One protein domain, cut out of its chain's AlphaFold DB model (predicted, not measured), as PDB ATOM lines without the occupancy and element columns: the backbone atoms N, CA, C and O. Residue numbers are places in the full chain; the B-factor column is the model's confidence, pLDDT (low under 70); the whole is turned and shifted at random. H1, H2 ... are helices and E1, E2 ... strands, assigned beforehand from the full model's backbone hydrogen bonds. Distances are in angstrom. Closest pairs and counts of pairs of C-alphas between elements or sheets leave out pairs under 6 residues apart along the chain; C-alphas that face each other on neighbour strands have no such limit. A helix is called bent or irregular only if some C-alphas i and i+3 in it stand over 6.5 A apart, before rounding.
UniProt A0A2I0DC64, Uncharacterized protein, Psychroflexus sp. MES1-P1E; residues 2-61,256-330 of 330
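Overview. This is residues 2 to 61 and 256 to 330 of the 330 residues of an uncharacterized protein of Psychroflexus sp. MES1-P1E (UniProt A0A2I0DC64). Helix H1 runs through the middle of a body of crossed helices: H3 crosses it on one side, H6 packs on it on the opposite side, and the last part of the kinked H5 packs near its first residues. Beyond H6, H2 and a small sheet of two short strands, E1 and E2, make a separate corner of the body, while short H4 follows the last turn of H3. Residues 261 to 266 stick out before H3. The printed part has 135 residues, with six named helices and two named strands in the order H1, E1, H2, E2, H3, H4, H5, H6; the sheet, E1 beside E2, is parallel and the class is mostly helix. The whole is compact, with a radius of gyration of the C-alphas of 14.6 A, and spans 38 by 37 by 25 A.

Arrangement. E1, residues 29 to 32, and E2, residues 57 to 59, are parallel neighbours at 52 degrees, with N 32 and O 58 at 3.2 A and N 58 and O 30 at 3.0 A, within hydrogen-bond range. With H2, residues 35 to 49, they form a strand-helix-strand unit, two parallel strands with a helix between them along the chain, and its crossover is right-handed. The closest C-alphas of H2 and E2, those of Tyr 41 and Ile 57, are 7.4 A apart. H2 touches H6, residues 321 to 328, at a steep tilt of 50 degrees, the same way; their closest C-alphas, Asp 40 and Thr 322, are 6.1 A apart. H6 touches H1, residues 6 to 23, at Asp 10 and Lys 324, their closest C-alphas, 4.9 A apart. H1 and H3, residues 267 to 286, touch about perpendicular at 83 degrees, with the C-alphas of Gly 19 and Gly 281 closest at 4.0 A. H5, residues 299 to 314, touches H1 with residues 311 to 314 alone, the C-alphas of Ala 9 and Ala 314 being closest at 4.6 A. H5 also touches H3, closest at the C-alphas of Glu 271 and Pro 308, 5.4 A. H4, residues 292 to 297, touches H3, with C-alphas 286 and 292 closest at 4.4 A. Every O i to N i+4 pair is within hydrogen-bond range in H1, H3 and H6, against 9 of 11 in H2, 1 of 2 in H4 and 5 of 12 in H5, where 9 of 13 O i to N i+3 pairs are.

Along the chain. H1 begins at C-alpha 6, (242.753, 200.792, 225.920), and is 25.7 A long; H3 is 28.3 A and H2 21.1 A. H5 is irregular, with C-alphas 302 and 305 9.1 A apart, and has a kink of 119 degrees near residue 306. H6 ends at C-alpha 328, (241.076, 191.512, 230.470).

Size, cuts and confidence. The C-alphas farthest apart, those of Val 61 and Ala 302, are 43.0 A apart. Residues 62 to 255 are not printed, and C-alphas 61 and 256 stand 23.8 A apart across the cut. Of the links that are printed whole, none is long. The pLDDT is under 70 at residues 2, 61, 295 to 297 and 299 to 303.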
ATOM      1  N   PRO A   2     242.292 210.128 235.245       62.59
ATOM      2  CA  PRO A   2     243.265 209.945 234.171       62.59
ATOM      3  C   PRO A   2     242.531 209.672 232.853       62.59
ATOM      4  O   PRO A   2     241.419 209.139 232.867       62.59
ATOM      5  N   PHE A   3     243.147 210.056 231.736       81.94
ATOM      6  CA  PHE A   3     242.676 209.672 230.410       81.94
ATOM      7  C   PHE A   3     242.585 208.135 230.326       81.94
ATOM      8  O   PHE A   3     243.481 207.429 230.794       81.94
ATOM      9  N   LEU A   4     241.497 207.618 229.757       88.94
ATOM     10  CA  LEU A   4     241.289 206.208 229.461       88.94
ATOM     11  C   LEU A   4     242.414 205.711 228.558       88.94
ATOM     12  O   LEU A   4     242.686 206.276 227.499       88.94
ATOM     13  N   THR A   5     243.026 204.606 228.964       90.31
ATOM     14  CA  THR A   5     243.839 203.760 228.094       90.31
ATOM     15  C   THR A   5     242.961 202.658 227.503       90.31
ATOM     16  O   THR A   5     241.857 202.400 227.992       90.31
ATOM     17  N   LYS A   6     243.457 201.957 226.476       91.31
ATOM     18  CA  LYS A   6     242.753 200.792 225.920       91.31
ATOM     19  C   LYS A   6     242.509 199.711 226.977       91.31
ATOM     20  O   LYS A   6     241.413 199.173 227.048       91.31
ATOM     21  N   GLU A   7     243.499 199.440 227.821       90.75
ATOM     22  CA  GLU A   7     243.391 198.463 228.909       90.75
ATOM     23  C   GLU A   7     242.289 198.841 229.912       90.75
ATOM     24  O   GLU A   7     241.452 198.011 230.263       90.75
ATOM     25  N   LEU A   8     242.220 200.117 230.313       90.06
ATOM     26  CA  LEU A   8     241.161 200.616 231.196       90.06
ATOM     27  C   LEU A   8     239.778 200.526 230.540       90.06
ATOM     28  O   LEU A   8     238.815 200.121 231.191       90.06
ATOM     29  N   ALA A   9     239.680 200.876 229.255       92.75
ATOM     30  CA  ALA A   9     238.444 200.781 228.486       92.75
ATOM     31  C   ALA A   9     237.953 199.327 228.365       92.75
ATOM     32  O   ALA A   9     236.771 199.053 228.587       92.75
ATOM     33  N   ASP A  10     238.856 198.390 228.070       94.56
ATOM     34  CA  ASP A  10     238.543 196.966 227.939       94.56
ATOM     35  C   ASP A  10     238.156 196.354 229.294       94.56
ATOM     36  O   ASP A  10     237.172 195.611 229.374       94.56
ATOM     37  N   THR A  11     238.833 196.752 230.377       93.00
ATOM     38  CA  THR A  11     238.498 196.309 231.739       93.00
ATOM     39  C   THR A  11     237.124 196.833 232.172       93.00
ATOM     40  O   THR A  11     236.307 196.072 232.694       93.00
ATOM     41  N   LEU A  12     236.818 198.109 231.898       93.88
ATOM     42  CA  LEU A  12     235.504 198.704 232.171       93.88
ATOM     43  C   LEU A  12     234.390 197.983 231.399       93.88
ATOM     44  O   LEU A  12     233.374 197.603 231.983       93.88
ATOM     45  N   CYS A  13     234.592 197.764 230.097       96.44
ATOM     46  CA  CYS A  13     233.652 197.026 229.257       96.44
ATOM     47  C   CYS A  13     233.420 195.606 229.785       96.44
ATOM     48  O   CYS A  13     232.278 195.159 229.859       96.44
ATOM     49  N   THR A  14     234.485 194.913 230.195       96.06
ATOM     50  CA  THR A  14     234.414 193.556 230.752       96.06
ATOM     51  C   THR A  14     233.592 193.515 232.037       96.06
ATOM     52  O   THR A  14     232.699 192.675 232.154       96.06
ATOM     53  N   ALA A  15     233.828 194.445 232.969       94.88
ATOM     54  CA  ALA A  15     233.049 194.541 234.201       94.88
ATOM     55  C   ALA A  15     231.554 194.762 233.902       94.88
ATOM     56  O   ALA A  15     230.701 194.046 234.425       94.88
ATOM     57  N   ILE A  16     231.231 195.693 233.001       96.62
ATOM     58  CA  ILE A  16     229.844 195.988 232.619       96.62
ATOM     59  C   ILE A  16     229.173 194.776 231.949       96.62
ATOM     60  O   ILE A  16     228.042 194.441 232.301       96.62
ATOM     61  N   VAL A  17     229.847 194.070 231.032       97.19
ATOM     62  CA  VAL A  17     229.277 192.863 230.400       97.19
ATOM     63  C   VAL A  17     229.064 191.748 231.425       97.19
ATOM     64  O   VAL A  17     228.000 191.132 231.438       97.19
ATOM     65  N   LEU A  18     230.030 191.506 232.315       95.44
ATOM     66  CA  LEU A  18     229.916 190.493 233.367       95.44
ATOM     67  C   LEU A  18     228.713 190.768 234.281       95.44
ATOM     68  O   LEU A  18     227.918 189.868 234.563       95.44
ATOM     69  N   GLY A  19     228.547 192.020 234.711       95.44
ATOM     70  CA  GLY A  19     227.417 192.424 235.538       95.44
ATOM     71  C   GLY A  19     226.077 192.356 234.816       95.44
ATOM     72  O   GLY A  19     225.097 191.915 235.421       95.44
ATOM     73  N   PHE A  20     226.026 192.708 233.529       96.19
ATOM     74  CA  PHE A  20     224.843 192.495 232.695       96.19
ATOM     75  C   PHE A  20     224.459 191.015 232.650       96.19
ATOM     76  O   PHE A  20     223.315 190.679 232.942       96.19
ATOM     77  N   VAL A  21     225.406 190.119 232.348       94.88
ATOM     78  CA  VAL A  21     225.114 188.680 232.253       94.88
ATOM     79  C   VAL A  21     224.568 188.145 233.574       94.88
ATOM     80  O   VAL A  21     223.587 187.405 233.585       94.88
ATOM     81  N   LYS A  22     225.147 188.578 234.695       92.56
ATOM     82  CA  LYS A  22     224.718 188.174 236.037       92.56
ATOM     83  C   LYS A  22     223.321 188.673 236.425       92.56
ATOM     84  O   LYS A  22     222.652 188.017 237.217       92.56
ATOM     85  N   THR A  23     222.903 189.836 235.932       90.62
ATOM     86  CA  THR A  23     221.666 190.507 236.376       90.62
ATOM     87  C   THR A  23     220.503 190.316 235.411       90.62
ATOM     88  O   THR A  23     219.401 189.987 235.839       90.62
ATOM     89  N   ASP A  24     220.749 190.490 234.116       85.25
ATOM     90  CA  ASP A  24     219.733 190.467 233.063       85.25
ATOM     91  C   ASP A  24     220.071 189.463 231.939       85.25
ATOM     92  O   ASP A  24     219.245 189.223 231.059       85.25
ATOM     93  N   GLY A  25     221.241 188.812 231.979       74.38
ATOM     94  CA  GLY A  25     221.678 187.860 230.951       74.38
ATOM     95  C   GLY A  25     220.750 186.663 230.762       74.38
ATOM     96  O   GLY A  25     220.599 186.183 229.647       74.38
ATOM     97  N   SER A  26     220.051 186.220 231.810       74.19
ATOM     98  CA  SER A  26     219.056 185.140 231.707       74.19
ATOM     99  C   SER A  26     217.824 185.514 230.871       74.19
ATOM    100  O   SER A  26     217.089 184.633 230.428       74.19
ATOM    101  N   ARG A  27     217.586 186.811 230.632       71.44
ATOM    102  CA  ARG A  27     216.432 187.330 229.873       71.44
ATOM    103  C   ARG A  27     216.721 187.501 228.380       71.44
ATOM    104  O   ARG A  27     215.802 187.778 227.596       71.44
ATOM    105  N   THR A  28     217.976 187.300 227.980       72.12
ATOM    106  CA  THR A  28     218.472 187.579 226.635       72.12
ATOM    107  C   THR A  28     219.285 186.403 226.116       72.12
ATOM    108  O   THR A  28     220.221 185.938 226.753       72.12
ATOM    109  N   GLN A  29     218.960 185.937 224.913       84.38
ATOM    110  CA  GLN A  29     219.745 184.898 224.256       84.38
ATOM    111  C   GLN A  29     221.044 185.497 223.713       84.38
ATOM    112  O   GLN A  29     220.995 186.403 222.878       84.38
ATOM    113  N   ILE A  30     222.195 184.993 224.164       90.88
ATOM    114  CA  ILE A  30     223.498 185.410 223.641       90.88
ATOM    115  C   ILE A  30     223.862 184.535 222.443       90.88
ATOM    116  O   ILE A  30     223.775 183.305 222.504       90.88
ATOM    117  N   GLN A  31     224.231 185.175 221.336       90.69
ATOM    118  CA  GLN A  31     224.450 184.512 220.056       90.69
ATOM    119  C   GLN A  31     225.766 184.899 219.391       90.69
ATOM    120  O   GLN A  31     226.197 186.048 219.469       90.69
ATOM    121  N   TYR A  32     226.356 183.932 218.690       89.44
ATOM    122  CA  TYR A  32     227.499 184.117 217.793       89.44
ATOM    123  C   TYR A  32     227.100 183.846 216.337       89.44
ATOM    124  O   TYR A  32     226.130 183.130 216.076       89.44
ATOM    125  N   ALA A  33     227.841 184.418 215.384       82.62
ATOM    126  CA  ALA A  33     227.473 184.361 213.968       82.62
ATOM    127  C   ALA A  33     227.805 183.016 213.306       82.62
ATOM    128  O   ALA A  33     227.007 182.453 212.560       82.62
ATOM    129  N   ASN A  34     229.020 182.520 213.537       82.62
ATOM    130  CA  ASN A  34     229.598 181.408 212.787       82.62
ATOM    131  C   ASN A  34     230.594 180.606 213.640       82.62
ATOM    132  O   ASN A  34     230.934 180.999 214.756       82.62
ATOM    133  N   ALA A  35     231.058 179.477 213.099       83.06
ATOM    134  CA  ALA A  35     231.976 178.567 213.784       83.06
ATOM    135  C   ALA A  35     233.291 179.241 214.217       83.06
ATOM    136  O   ALA A  35     233.815 178.918 215.279       83.06
ATOM    137  N   THR A  36     233.793 180.213 213.453       84.12
ATOM    138  CA  THR A  36     235.007 180.956 213.817       84.12
ATOM    139  C   THR A  36     234.803 181.760 215.100       84.12
ATOM    140  O   THR A  36     235.653 181.734 215.982       84.12
ATOM    141  N   GLU A  37     233.657 182.431 215.251       88.69
ATOM    142  CA  GLU A  37     233.351 183.170 216.483       88.69
ATOM    143  C   GLU A  37     233.053 182.254 217.676       88.69
ATOM    144  O   GLU A  37     233.225 182.668 218.819       88.69
ATOM    145  N   GLN A  38     232.633 181.008 217.447       92.12
ATOM    146  CA  GLN A  38     232.276 180.080 218.522       92.12
ATOM    147  C   GLN A  38     233.410 179.889 219.543       92.12
ATOM    148  O   GLN A  38     233.143 179.800 220.742       92.12
ATOM    149  N   ILE A  39     234.664 179.853 219.080       94.19
ATOM    150  CA  ILE A  39     235.854 179.662 219.924       94.19
ATOM    151  C   ILE A  39     235.987 180.802 220.942       94.19
ATOM    152  O   ILE A  39     236.150 180.557 222.142       94.19
ATOM    153  N   ASP A  40     235.842 182.047 220.485       95.38
ATOM    154  CA  ASP A  40     235.913 183.225 221.347       95.38
ATOM    155  C   ASP A  40     234.797 183.199 222.399       95.38
ATOM    156  O   ASP A  40     235.042 183.417 223.585       95.38
ATOM    157  N   TYR A  41     233.568 182.867 221.992       95.44
ATOM    158  CA  TYR A  41     232.428 182.799 222.911       95.44
ATOM    159  C   TYR A  41     232.577 181.683 223.946       95.44
ATOM    160  O   TYR A  41     232.240 181.893 225.109       95.44
ATOM    161  N   LYS A  42     233.113 180.522 223.557       95.19
ATOM    162  CA  LYS A  42     233.424 179.428 224.491       95.19
ATOM    163  C   LYS A  42     234.507 179.829 225.490       95.19
ATOM    164  O   LYS A  42     234.417 179.500 226.672       95.19
ATOM    165  N   THR A  43     235.491 180.604 225.043       96.06
ATOM    166  CA  THR A  43     236.525 181.159 225.926       96.06
ATOM    167  C   THR A  43     235.930 182.159 226.922       96.06
ATOM    168  O   THR A  43     236.236 182.096 228.113       96.06
ATOM    169  N   VAL A  44     235.032 183.041 226.469       96.38
ATOM    170  CA  VAL A  44     234.288 183.969 227.338       96.38
ATOM    171  C   VAL A  44     233.418 183.219 228.350       96.38
ATOM    172  O   VAL A  44     233.465 183.537 229.536       96.38
ATOM    173  N   GLU A  45     232.669 182.202 227.915       95.31
ATOM    174  CA  GLU A  45     231.833 181.355 228.779       95.31
ATOM    175  C   GLU A  45     232.660 180.706 229.901       95.31
ATOM    176  O   GLU A  45     232.269 180.761 231.069       95.31
ATOM    177  N   SER A  46     233.836 180.162 229.573       95.00
ATOM    178  CA  SER A  46     234.766 179.585 230.552       95.00
ATOM    179  C   SER A  46     235.281 180.629 231.552       95.00
ATOM    180  O   SER A  46     235.209 180.424 232.768       95.00
ATOM    181  N   LYS A  47     235.726 181.797 231.063       95.06
ATOM    182  CA  LYS A  47     236.220 182.901 231.908       95.06
ATOM    183  C   LYS A  47     235.141 183.429 232.857       95.06
ATOM    184  O   LYS A  47     235.421 183.665 234.028       95.06
ATOM    185  N   PHE A  48     233.903 183.577 232.386       94.94
ATOM    186  CA  PHE A  48     232.780 184.015 233.223       94.94
ATOM    187  C   PHE A  48     232.369 182.941 234.235       94.94
ATOM    188  O   PHE A  48     232.116 183.264 235.397       94.94
ATOM    189  N   SER A  49     232.402 181.664 233.847       93.12
ATOM    190  CA  SER A  49     232.120 180.545 234.755       93.12
ATOM    191  C   SER A  49     233.120 180.486 235.914       93.12
ATOM    192  O   SER A  49     232.720 180.269 237.056       93.12
ATOM    193  N   ALA A  50     234.402 180.782 235.664       92.62
ATOM    194  CA  ALA A  50     235.428 180.901 236.710       92.62
ATOM    195  C   ALA A  50     235.185 182.065 237.697       92.62
ATOM    196  O   ALA A  50     235.780 182.104 238.777       92.62
ATOM    197  N   LEU A  51     234.305 183.006 237.344       92.25
ATOM    198  CA  LEU A  51     233.828 184.102 238.192       92.25
ATOM    199  C   LEU A  51     232.421 183.837 238.763       92.25
ATOM    200  O   LEU A  51     231.801 184.742 239.322       92.25
ATOM    201  N   GLY A  52     231.904 182.610 238.629       90.44
ATOM    202  CA  GLY A  52     230.584 182.216 239.127       90.44
ATOM    203  C   GLY A  52     229.414 182.777 238.315       90.44
ATOM    204  O   GLY A  52     228.313 182.904 238.847       90.44
ATOM    205  N   VAL A  53     229.640 183.151 237.051       90.75
ATOM    206  CA  VAL A  53     228.609 183.688 236.155       90.75
ATOM    207  C   VAL A  53     228.395 182.734 234.986       90.75
ATOM    208  O   VAL A  53     229.279 182.532 234.159       90.75
ATOM    209  N   THR A  54     227.198 182.157 234.901       89.06
ATOM    210  CA  THR A  54     226.817 181.259 233.806       89.06
ATOM    211  C   THR A  54     226.295 182.055 232.615       89.06
ATOM    212  O   THR A  54     225.417 182.906 232.759       89.06
ATOM    213  N   LEU A  55     226.812 181.745 231.429       87.50
ATOM    214  CA  LEU A  55     226.383 182.325 230.163       87.50
ATOM    215  C   LEU A  55     225.633 181.264 229.352       87.50
ATOM    216  O   LEU A  55     226.103 180.141 229.233       87.50
ATOM    217  N   SER A  56     224.487 181.617 228.768       84.19
ATOM    218  CA  SER A  56     223.818 180.760 227.785       84.19
ATOM    219  C   SER A  56     224.133 181.275 226.385       84.19
ATOM    220  O   SER A  56     223.648 182.337 225.989       84.19
ATOM    221  N   ILE A  57     224.978 180.541 225.657       89.81
ATOM    222  CA  ILE A  57     225.375 180.870 224.283       89.81
ATOM    223  C   ILE A  57     224.766 179.898 223.278       89.81
ATOM    224  O   ILE A  57     224.656 178.700 223.526       89.81
ATOM    225  N   SER A  58     224.398 180.413 222.111       88.62
ATOM    226  CA  SER A  58     223.870 179.617 221.000       88.62
ATOM    227  C   SER A  58     224.331 180.189 219.663       88.62
ATOM    228  O   SER A  58     224.660 181.368 219.570       88.62
ATOM    229  N   GLN A  59     224.373 179.375 218.612       86.88
ATOM    230  CA  GLN A  59     224.618 179.911 217.277       86.88
ATOM    231  C   GLN A  59     223.373 180.660 216.800       86.88
ATOM    232  O   GLN A  59     222.254 180.173 216.966       86.88
ATOM    233  N   SER A  60     223.558 181.830 216.192       79.44
ATOM    234  CA  SER A  60     222.477 182.455 215.437       79.44
ATOM    235  C   SER A  60     222.117 181.581 214.244       79.44
ATOM    236  O   SER A  60     222.992 181.035 213.573       79.44
ATOM    237  N   VAL A  61     220.829 181.497 213.923       65.88
ATOM    238  CA  VAL A  61     220.412 180.926 212.642       65.88
ATOM    239  C   VAL A  61     221.053 181.772 211.538       65.88
ATOM    240  O   VAL A  61     220.953 183.000 211.571       65.88
ATOM    241  N   ASP A 256     231.424 199.625 218.416       92.38
ATOM    242  CA  ASP A 256     232.367 200.714 218.225       92.38
ATOM    243  C   ASP A 256     231.660 202.037 217.968       92.38
ATOM    244  O   ASP A 256     230.756 202.124 217.133       92.38
ATOM    245  N   ASN A 257     232.087 203.069 218.695       94.25
ATOM    246  CA  ASN A 257     231.535 204.422 218.612       94.25
ATOM    247  C   ASN A 257     230.020 204.497 218.902       94.25
ATOM    248  O   ASN A 257     229.394 205.524 218.640       94.25
ATOM    249  N   TRP A 258     229.406 203.434 219.439       95.69
ATOM    250  CA  TRP A 258     227.975 203.407 219.733       95.69
ATOM    251  C   TRP A 258     227.605 204.467 220.769       95.69
ATOM    252  O   TRP A 258     228.319 204.686 221.751       95.69
ATOM    253  N   ASN A 259     226.460 205.118 220.571       95.00
ATOM    254  CA  ASN A 259     225.949 206.093 221.520       95.00
ATOM    255  C   ASN A 259     224.417 206.189 221.508       95.00
ATOM    256  O   ASN A 259     223.724 205.509 220.749       95.00
ATOM    257  N   ILE A 260     223.895 207.071 222.359       92.50
ATOM    258  CA  ILE A 260     222.470 207.329 222.544       92.50
ATOM    259  C   ILE A 260     222.143 208.730 222.012       92.50
ATOM    260  O   ILE A 260     222.836 209.682 222.385       92.50
ATOM    261  N   PRO A 261     221.092 208.891 221.185       88.94
ATOM    262  CA  PRO A 261     220.629 210.203 220.746       88.94
ATOM    263  C   PRO A 261     220.386 211.157 221.922       88.94
ATOM    264  O   PRO A 261     219.897 210.745 222.977       88.94
ATOM    265  N   GLN A 262     220.696 212.446 221.745       83.88
ATOM    266  CA  GLN A 262     220.575 213.445 222.818       83.88
ATOM    267  C   GLN A 262     219.151 213.544 223.388       83.88
ATOM    268  O   GLN A 262     218.978 213.743 224.585       83.88
ATOM    269  N   ASN A 263     218.136 213.345 222.548       83.69
ATOM    270  CA  ASN A 263     216.714 213.394 222.887       83.69
ATOM    271  C   ASN A 263     216.151 212.071 223.453       83.69
ATOM    272  O   ASN A 263     214.948 211.827 223.383       83.69
ATOM    273  N   CYS A 264     216.994 211.189 223.998       89.50
ATOM    274  CA  CYS A 264     216.537 209.945 224.613       89.50
ATOM    275  C   CYS A 264     215.991 210.178 226.029       89.50
ATOM    276  O   CYS A 264     216.751 210.308 226.989       89.50
ATOM    277  N   ASN A 265     214.664 210.122 226.177       87.75
ATOM    278  CA  ASN A 265     213.985 210.232 227.476       87.75
ATOM    279  C   ASN A 265     214.407 209.141 228.477       87.75
ATOM    280  O   ASN A 265     214.355 209.341 229.687       87.75
ATOM    281  N   SER A 266     214.857 207.992 227.980       88.19
ATOM    282  CA  SER A 266     215.227 206.832 228.798       88.19
ATOM    283  C   SER A 266     216.710 206.804 229.172       88.19
ATOM    284  O   SER A 266     217.202 205.805 229.702       88.19
ATOM    285  N   ARG A 267     217.436 207.901 228.919       93.06
ATOM    286  CA  ARG A 267     218.864 208.012 229.219       93.06
ATOM    287  C   ARG A 267     219.165 207.770 230.695       93.06
ATOM    288  O   ARG A 267     220.028 206.954 230.989       93.06
ATOM    289  N   SER A 268     218.424 208.379 231.620       93.56
ATOM    290  CA  SER A 268     218.665 208.198 233.061       93.56
ATOM    291  C   SER A 268     218.427 206.755 233.528       93.56
ATOM    292  O   SER A 268     219.162 206.241 234.376       93.56
ATOM    293  N   ALA A 269     217.439 206.064 232.947       94.25
ATOM    294  CA  ALA A 269     217.200 204.645 233.217       94.25
ATOM    295  C   ALA A 269     218.366 203.778 232.712       94.25
ATOM    296  O   ALA A 269     218.822 202.870 233.409       94.25
ATOM    297  N   TRP A 270     218.894 204.092 231.525       96.00
ATOM    298  CA  TRP A 270     220.076 203.428 230.980       96.00
ATOM    299  C   TRP A 270     221.336 203.693 231.811       96.00
ATOM    300  O   TRP A 270     222.037 202.745 232.157       96.00
ATOM    301  N   GLU A 271     221.594 204.942 232.200       95.94
ATOM    302  CA  GLU A 271     222.728 205.325 233.054       95.94
ATOM    303  C   GLU A 271     222.700 204.562 234.388       95.94
ATOM    304  O   GLU A 271     223.720 204.026 234.832       95.94
ATOM    305  N   SER A 272     221.509 204.420 234.977       95.00
ATOM    306  CA  SER A 272     221.296 203.629 236.195       95.00
ATOM    307  C   SER A 272     221.603 202.143 235.975       95.00
ATOM    308  O   SER A 272     222.292 201.523 236.786       95.00
ATOM    309  N   LYS A 273     221.151 201.563 234.853       95.62
ATOM    310  CA  LYS A 273     221.444 200.165 234.495       95.62
ATOM    311  C   LYS A 273     222.933 199.920 234.277       95.62
ATOM    312  O   LYS A 273     223.463 198.962 234.827       95.62
ATOM    313  N   ILE A 274     223.619 200.787 233.533       96.81
ATOM    314  CA  ILE A 274     225.064 200.663 233.296       96.81
ATOM    315  C   ILE A 274     225.850 200.743 234.603       96.81
ATOM    316  O   ILE A 274     226.752 199.934 234.818       96.81
ATOM    317  N   THR A 275     225.480 201.664 235.493       95.00
ATOM    318  CA  THR A 275     226.107 201.785 236.816       95.00
ATOM    319  C   THR A 275     225.909 200.504 237.632       95.00
ATOM    320  O   THR A 275     226.876 199.940 238.138       95.00
ATOM    321  N   SER A 276     224.688 199.962 237.662       94.81
ATOM    322  CA  SER A 276     224.392 198.701 238.356       94.81
ATOM    323  C   SER A 276     225.145 197.499 237.768       94.81
ATOM    324  O   SER A 276     225.662 196.658 238.510       94.81
ATOM    325  N   TYR A 277     225.255 197.409 236.438       96.12
ATOM    326  CA  TYR A 277     226.043 196.365 235.787       96.12
ATOM    327  C   TYR A 277     227.523 196.491 236.139       96.12
ATOM    328  O   TYR A 277     228.150 195.499 236.499       96.12
ATOM    329  N   TYR A 278     228.079 197.700 236.109       94.44
ATOM    330  CA  TYR A 278     229.451 197.937 236.537       94.44
ATOM    331  C   TYR A 278     229.690 197.455 237.976       94.44
ATOM    332  O   TYR A 278     230.578 196.636 238.202       94.44
ATOM    333  N   GLU A 279     228.861 197.877 238.933       92.00
ATOM    334  CA  GLU A 279     228.982 197.486 240.345       92.00
ATOM    335  C   GLU A 279     228.895 195.963 240.535       92.00
ATOM    336  O   GLU A 279     229.711 195.355 241.236       92.00
ATOM    337  N   SER A 280     227.936 195.321 239.863       92.94
ATOM    338  CA  SER A 280     227.753 193.865 239.881       92.94
ATOM    339  C   SER A 280     228.955 193.112 239.288       92.94
ATOM    340  O   SER A 280     229.386 192.076 239.818       92.94
ATOM    341  N   GLY A 281     229.538 193.651 238.215       93.31
ATOM    342  CA  GLY A 281     230.747 193.136 237.578       93.31
ATOM    343  C   GLY A 281     231.977 193.255 238.467       93.31
ATOM    344  O   GLY A 281     232.638 192.252 238.732       93.31
ATOM    345  N   ILE A 282     232.234 194.452 239.002       90.50
ATOM    346  CA  ILE A 282     233.343 194.718 239.929       90.50
ATOM    347  C   ILE A 282     233.254 193.819 241.155       90.50
ATOM    348  O   ILE A 282     234.248 193.200 241.532       90.50
ATOM    349  N   LYS A 283     232.062 193.664 241.742       89.88
ATOM    350  CA  LYS A 283     231.861 192.748 242.870       89.88
ATOM    351  C   LYS A 283     232.285 191.324 242.509       89.88
ATOM    352  O   LYS A 283     233.029 190.702 243.260       89.88
ATOM    353  N   SER A 284     231.872 190.830 241.344       89.81
ATOM    354  CA  SER A 284     232.244 189.488 240.875       89.81
ATOM    355  C   SER A 284     233.761 189.351 240.670       89.81
ATOM    356  O   SER A 284     234.358 188.398 241.164       89.81
ATOM    357  N   MET A 285     234.410 190.340 240.051       89.56
ATOM    358  CA  MET A 285     235.866 190.341 239.835       89.56
ATOM    359  C   MET A 285     236.672 190.470 241.138       89.56
ATOM    360  O   MET A 285     237.694 189.808 241.293       89.56
ATOM    361  N   SER A 286     236.217 191.275 242.100       85.12
ATOM    362  CA  SER A 286     236.921 191.490 243.377       85.12
ATOM    363  C   SER A 286     236.953 190.239 244.263       85.12
ATOM    364  O   SER A 286     237.913 190.017 244.994       85.12
ATOM    365  N   THR A 287     235.929 189.385 244.170       80.38
ATOM    366  CA  THR A 287     235.837 188.156 244.977       80.38
ATOM    367  C   THR A 287     236.810 187.062 244.531       80.38
ATOM    368  O   THR A 287     237.059 186.114 245.276       80.38
ATOM    369  N   ASN A 288     237.394 187.190 243.335       79.50
ATOM    370  CA  ASN A 288     238.363 186.246 242.799       79.50
ATOM    371  C   ASN A 288     239.786 186.823 242.902       79.50
ATOM    372  O   ASN A 288     240.098 187.875 242.344       79.50
ATOM    373  N   LYS A 289     240.681 186.093 243.584       73.81
ATOM    374  CA  LYS A 289     242.075 186.506 243.828       73.81
ATOM    375  C   LYS A 289     242.860 186.819 242.548       73.81
ATOM    376  O   LYS A 289     243.769 187.636 242.601       73.81
ATOM    377  N   LYS A 290     242.522 186.195 241.412       75.69
ATOM    378  CA  LYS A 290     243.201 186.431 240.125       75.69
ATOM    379  C   LYS A 290     242.831 187.772 239.491       75.69
ATOM    380  O   LYS A 290     243.621 188.326 238.744       75.69
ATOM    381  N   THR A 291     241.643 188.293 239.794       79.25
ATOM    382  CA  THR A 291     241.087 189.495 239.152       79.25
ATOM    383  C   THR A 291     240.944 190.677 240.109       79.25
ATOM    384  O   THR A 291     240.553 191.758 239.677       79.25
ATOM    385  N   HIS A 292     241.294 190.510 241.389       72.81
ATOM    386  CA  HIS A 292     241.228 191.570 242.398       72.81
ATOM    387  C   HIS A 292     242.004 192.829 241.973       72.81
ATOM    388  O   HIS A 292     241.464 193.933 242.016       72.81
ATOM    389  N   ASN A 293     243.222 192.669 241.450       74.25
ATOM    390  CA  ASN A 293     244.070 193.797 241.048       74.25
ATOM    391  C   ASN A 293     243.484 194.602 239.872       74.25
ATOM    392  O   ASN A 293     243.712 195.804 239.778       74.25
ATOM    393  N   LEU A 294     242.660 193.987 239.013       76.62
ATOM    394  CA  LEU A 294     241.972 194.694 237.922       76.62
ATOM    395  C   LEU A 294     240.962 195.721 238.460       76.62
ATOM    396  O   LEU A 294     240.725 196.760 237.844       76.62
ATOM    397  N   THR A 295     240.387 195.462 239.638       68.38
ATOM    398  CA  THR A 295     239.465 196.403 240.293       68.38
ATOM    399  C   THR A 295     240.192 197.605 240.895       68.38
ATOM    400  O   THR A 295     239.638 198.704 240.919       68.38
ATOM    401  N   GLU A 296     241.455 197.434 241.294       66.44
ATOM    402  CA  GLU A 296     242.317 198.520 241.769       66.44
ATOM    403  C   GLU A 296     242.811 199.413 240.627       66.44
ATOM    404  O   GLU A 296     243.025 200.606 240.832       66.44
ATOM    405  N   VAL A 297     242.962 198.854 239.421       64.12
ATOM    406  CA  VAL A 297     243.295 199.596 238.194       64.12
ATOM    407  C   VAL A 297     242.107 200.459 237.748       64.12
ATOM    408  O   VAL A 297     242.280 201.615 237.355       64.12
ATOM    409  N   LEU A 298     240.877 199.970 237.927       70.69
ATOM    410  CA  LEU A 298     239.639 200.713 237.679       70.69
ATOM    411  C   LEU A 298     239.289 201.722 238.794       70.69
ATOM    412  O   LEU A 298     238.127 201.819 239.182       70.69
ATOM    413  N   LYS A 299     240.226 202.582 239.240       62.72
ATOM    414  CA  LYS A 299     239.983 203.711 240.191       62.72
ATOM    415  C   LYS A 299     238.922 204.744 239.737       62.72
ATOM    416  O   LYS A 299     238.815 205.836 240.289       62.72
ATOM    417  N   ILE A 300     238.123 204.404 238.733       60.09
ATOM    418  CA  ILE A 300     236.878 205.029 238.293       60.09
ATOM    419  C   ILE A 300     235.790 204.944 239.390       60.09
ATOM    420  O   ILE A 300     234.903 205.795 239.422       60.09
ATOM    421  N   ASN A 301     235.920 204.019 240.355       50.06
ATOM    422  CA  ASN A 301     235.049 203.889 241.539       50.06
ATOM    423  C   ASN A 301     234.840 205.193 242.336       50.06
ATOM    424  O   ASN A 301     233.814 205.343 242.993       50.06
ATOM    425  N   ALA A 302     235.761 206.160 242.266       51.41
ATOM    426  CA  ALA A 302     235.600 207.440 242.957       51.41
ATOM    427  C   ALA A 302     234.466 208.315 242.383       51.41
ATOM    428  O   ALA A 302     234.106 209.316 243.000       51.41
ATOM    429  N   VAL A 303     233.907 207.980 241.208       65.62
ATOM    430  CA  VAL A 303     232.800 208.738 240.609       65.62
ATOM    431  C   VAL A 303     231.847 207.825 239.820       65.62
ATOM    432  O   VAL A 303     231.785 207.895 238.593       65.62
ATOM    433  N   ALA A 304     231.076 206.982 240.518       70.56
ATOM    434  CA  ALA A 304     230.074 206.090 239.911       70.56
ATOM    435  C   ALA A 304     229.137 206.811 238.915       70.56
ATOM    436  O   ALA A 304     228.836 206.281 237.850       70.56
ATOM    437  N   SER A 305     228.781 208.074 239.187       80.88
ATOM    438  CA  SER A 305     227.953 208.907 238.298       80.88
ATOM    439  C   SER A 305     228.573 209.198 236.925       80.88
ATOM    440  O   SER A 305     227.863 209.613 236.011       80.88
ATOM    441  N   LYS A 306     229.882 208.984 236.743       89.06
ATOM    442  CA  LYS A 306     230.574 209.156 235.455       89.06
ATOM    443  C   LYS A 306     230.669 207.866 234.648       89.06
ATOM    444  O   LYS A 306     230.919 207.953 233.449       89.06
ATOM    445  N   ILE A 307     230.454 206.700 235.263       92.44
ATOM    446  CA  ILE A 307     230.610 205.386 234.619       92.44
ATOM    447  C   ILE A 307     229.876 205.295 233.275       92.44
ATOM    448  O   ILE A 307     230.507 204.854 232.317       92.44
ATOM    449  N   PRO A 308     228.618 205.756 233.129       95.12
ATOM    450  CA  PRO A 308     227.928 205.674 231.843       95.12
ATOM    451  C   PRO A 308     228.617 206.477 230.732       95.12
ATOM    452  O   PRO A 308     228.809 205.970 229.631       95.12
ATOM    453  N   SER A 309     229.052 207.704 231.021       93.44
ATOM    454  CA  SER A 309     229.752 208.549 230.044       93.44
ATOM    455  C   SER A 309     231.142 208.010 229.707       93.44
ATOM    456  O   SER A 309     231.541 208.018 228.547       93.44
ATOM    457  N   VAL A 310     231.860 207.490 230.707       93.94
ATOM    458  CA  VAL A 310     233.164 206.839 230.512       93.94
ATOM    459  C   VAL A 310     233.003 205.556 229.690       93.94
ATOM    460  O   VAL A 310     233.825 205.285 228.822       93.94
ATOM    461  N   PHE A 311     231.925 204.793 229.904       95.62
ATOM    462  CA  PHE A 311     231.602 203.614 229.103       95.62
ATOM    463  C   PHE A 311     231.374 203.984 227.637       95.62
ATOM    464  O   PHE A 311     231.955 203.338 226.773       95.62
ATOM    465  N   LEU A 312     230.615 205.046 227.343       95.75
ATOM    466  CA  LEU A 312     230.416 205.511 225.962       95.75
ATOM    467  C   LEU A 312     231.738 205.862 225.264       95.75
ATOM    468  O   LEU A 312     231.913 205.520 224.098       95.75
ATOM    469  N   GLU A 313     232.683 206.496 225.961       94.62
ATOM    470  CA  GLU A 313     234.013 206.768 225.398       94.62
ATOM    471  C   GLU A 313     234.906 205.521 225.329       94.62
ATOM    472  O   GLU A 313     235.720 205.388 224.418       94.62
ATOM    473  N   ALA A 314     234.735 204.553 226.232       94.88
ATOM    474  CA  ALA A 314     235.431 203.272 226.152       94.88
ATOM    475  C   ALA A 314     235.074 202.504 224.865       94.88
ATOM    476  O   ALA A 314     235.922 201.802 224.312       94.88
ATOM    477  N   LEU A 315     233.853 202.682 224.341       96.31
ATOM    478  CA  LEU A 315     233.415 202.085 223.074       96.31
ATOM    479  C   LEU A 315     234.131 202.653 221.842       96.31
ATOM    480  O   LEU A 315     234.031 202.060 220.773       96.31
ATOM    481  N   THR A 316     234.866 203.761 221.949       94.62
ATOM    482  CA  THR A 316     235.671 204.275 220.825       94.62
ATOM    483  C   THR A 316     237.068 203.644 220.776       94.62
ATOM    484  O   THR A 316     237.836 203.896 219.851       94.62
ATOM    485  N   PHE A 317     237.435 202.818 221.764       93.62
ATOM    486  CA  PHE A 317     238.553 201.884 221.642       93.62
ATOM    487  C   PHE A 317     238.049 200.633 220.929       93.62
ATOM    488  O   PHE A 317     237.625 199.670 221.569       93.62
ATOM    489  N   GLU A 318     238.062 200.674 219.603       92.94
ATOM    490  CA  GLU A 318     237.413 199.672 218.762       92.94
ATOM    491  C   GLU A 318     237.959 198.251 218.985       92.94
ATOM    492  O   GLU A 318     239.159 198.012 218.852       92.94
ATOM    493  N   SER A 319     237.079 197.307 219.333       94.12
ATOM    494  CA  SER A 319     237.347 195.857 219.348       94.12
ATOM    495  C   SER A 319     236.075 195.069 219.690       94.12
ATOM    496  O   SER A 319     235.091 195.621 220.193       94.12
ATOM    497  N   LYS A 320     236.071 193.754 219.439       95.56
ATOM    498  CA  LYS A 320     234.947 192.891 219.847       95.56
ATOM    499  C   LYS A 320     234.881 192.787 221.372       95.56
ATOM    500  O   LYS A 320     235.918 192.656 222.017       95.56
ATOM    501  N   PHE A 321     233.682 192.749 221.955       97.38
ATOM    502  CA  PHE A 321     233.536 192.511 223.397       97.38
ATOM    503  C   PHE A 321     234.136 191.171 223.829       97.38
ATOM    504  O   PHE A 321     234.727 191.109 224.902       97.38
ATOM    505  N   THR A 322     234.051 190.126 222.998       97.00
ATOM    506  CA  THR A 322     234.735 188.855 223.277       97.00
ATOM    507  C   THR A 322     236.237 189.042 223.484       97.00
ATOM    508  O   THR A 322     236.779 188.571 224.479       97.00
ATOM    509  N   GLU A 323     236.893 189.794 222.606       97.25
ATOM    510  CA  GLU A 323     238.322 190.103 222.691       97.25
ATOM    511  C   GLU A 323     238.648 190.935 223.938       97.25
ATOM    512  O   GLU A 323     239.568 190.594 224.680       97.25
ATOM    513  N   LYS A 324     237.848 191.976 224.227       97.06
ATOM    514  CA  LYS A 324     237.999 192.795 225.447       97.06
ATOM    515  C   LYS A 324     237.999 191.921 226.702       97.06
ATOM    516  O   LYS A 324     238.874 192.062 227.553       97.06
ATOM    517  N   ILE A 325     237.048 190.992 226.784       96.88
ATOM    518  CA  ILE A 325     236.888 190.073 227.915       96.88
ATOM    519  C   ILE A 325     238.053 189.087 227.997       96.88
ATOM    520  O   ILE A 325     238.603 188.874 229.079       96.88
ATOM    521  N   ILE A 326     238.427 188.475 226.871       96.19
ATOM    522  CA  ILE A 326     239.501 187.479 226.819       96.19
ATOM    523  C   ILE A 326     240.815 188.090 227.300       96.19
ATOM    524  O   ILE A 326     241.460 187.480 228.154       96.19
ATOM    525  N   ASN A 327     241.145 189.287 226.810       93.62
ATOM    526  CA  ASN A 327     242.365 190.009 227.160       93.62
ATOM    527  C   ASN A 327     242.346 190.501 228.613       93.62
ATOM    528  O   ASN A 327     243.344 190.376 229.309       93.62
ATOM    529  N   THR A 328     241.207 191.017 229.088       93.38
ATOM    530  CA  THR A 328     241.076 191.512 230.470       93.38
ATOM    531  C   THR A 328     241.229 190.389 231.496       93.38
ATOM    532  O   THR A 328     241.820 190.585 232.550       93.38
ATOM    533  N   LEU A 329     240.662 189.213 231.214       92.38
ATOM    534  CA  LEU A 329     240.642 188.074 232.137       92.38
ATOM    535  C   LEU A 329     241.706 187.021 231.788       92.38
ATOM    536  O   LEU A 329     241.472 185.828 232.017       92.38
ATOM    537  N   ALA A 330     242.777 187.424 231.099       85.06
ATOM    538  CA  ALA A 330     243.892 186.556 230.720       85.06
ATOM    539  C   ALA A 330     244.656 186.028 231.941       85.06
ATOM    540  O   ALA A 330     244.762 186.758 232.952       85.06
TER     541      ALA A 330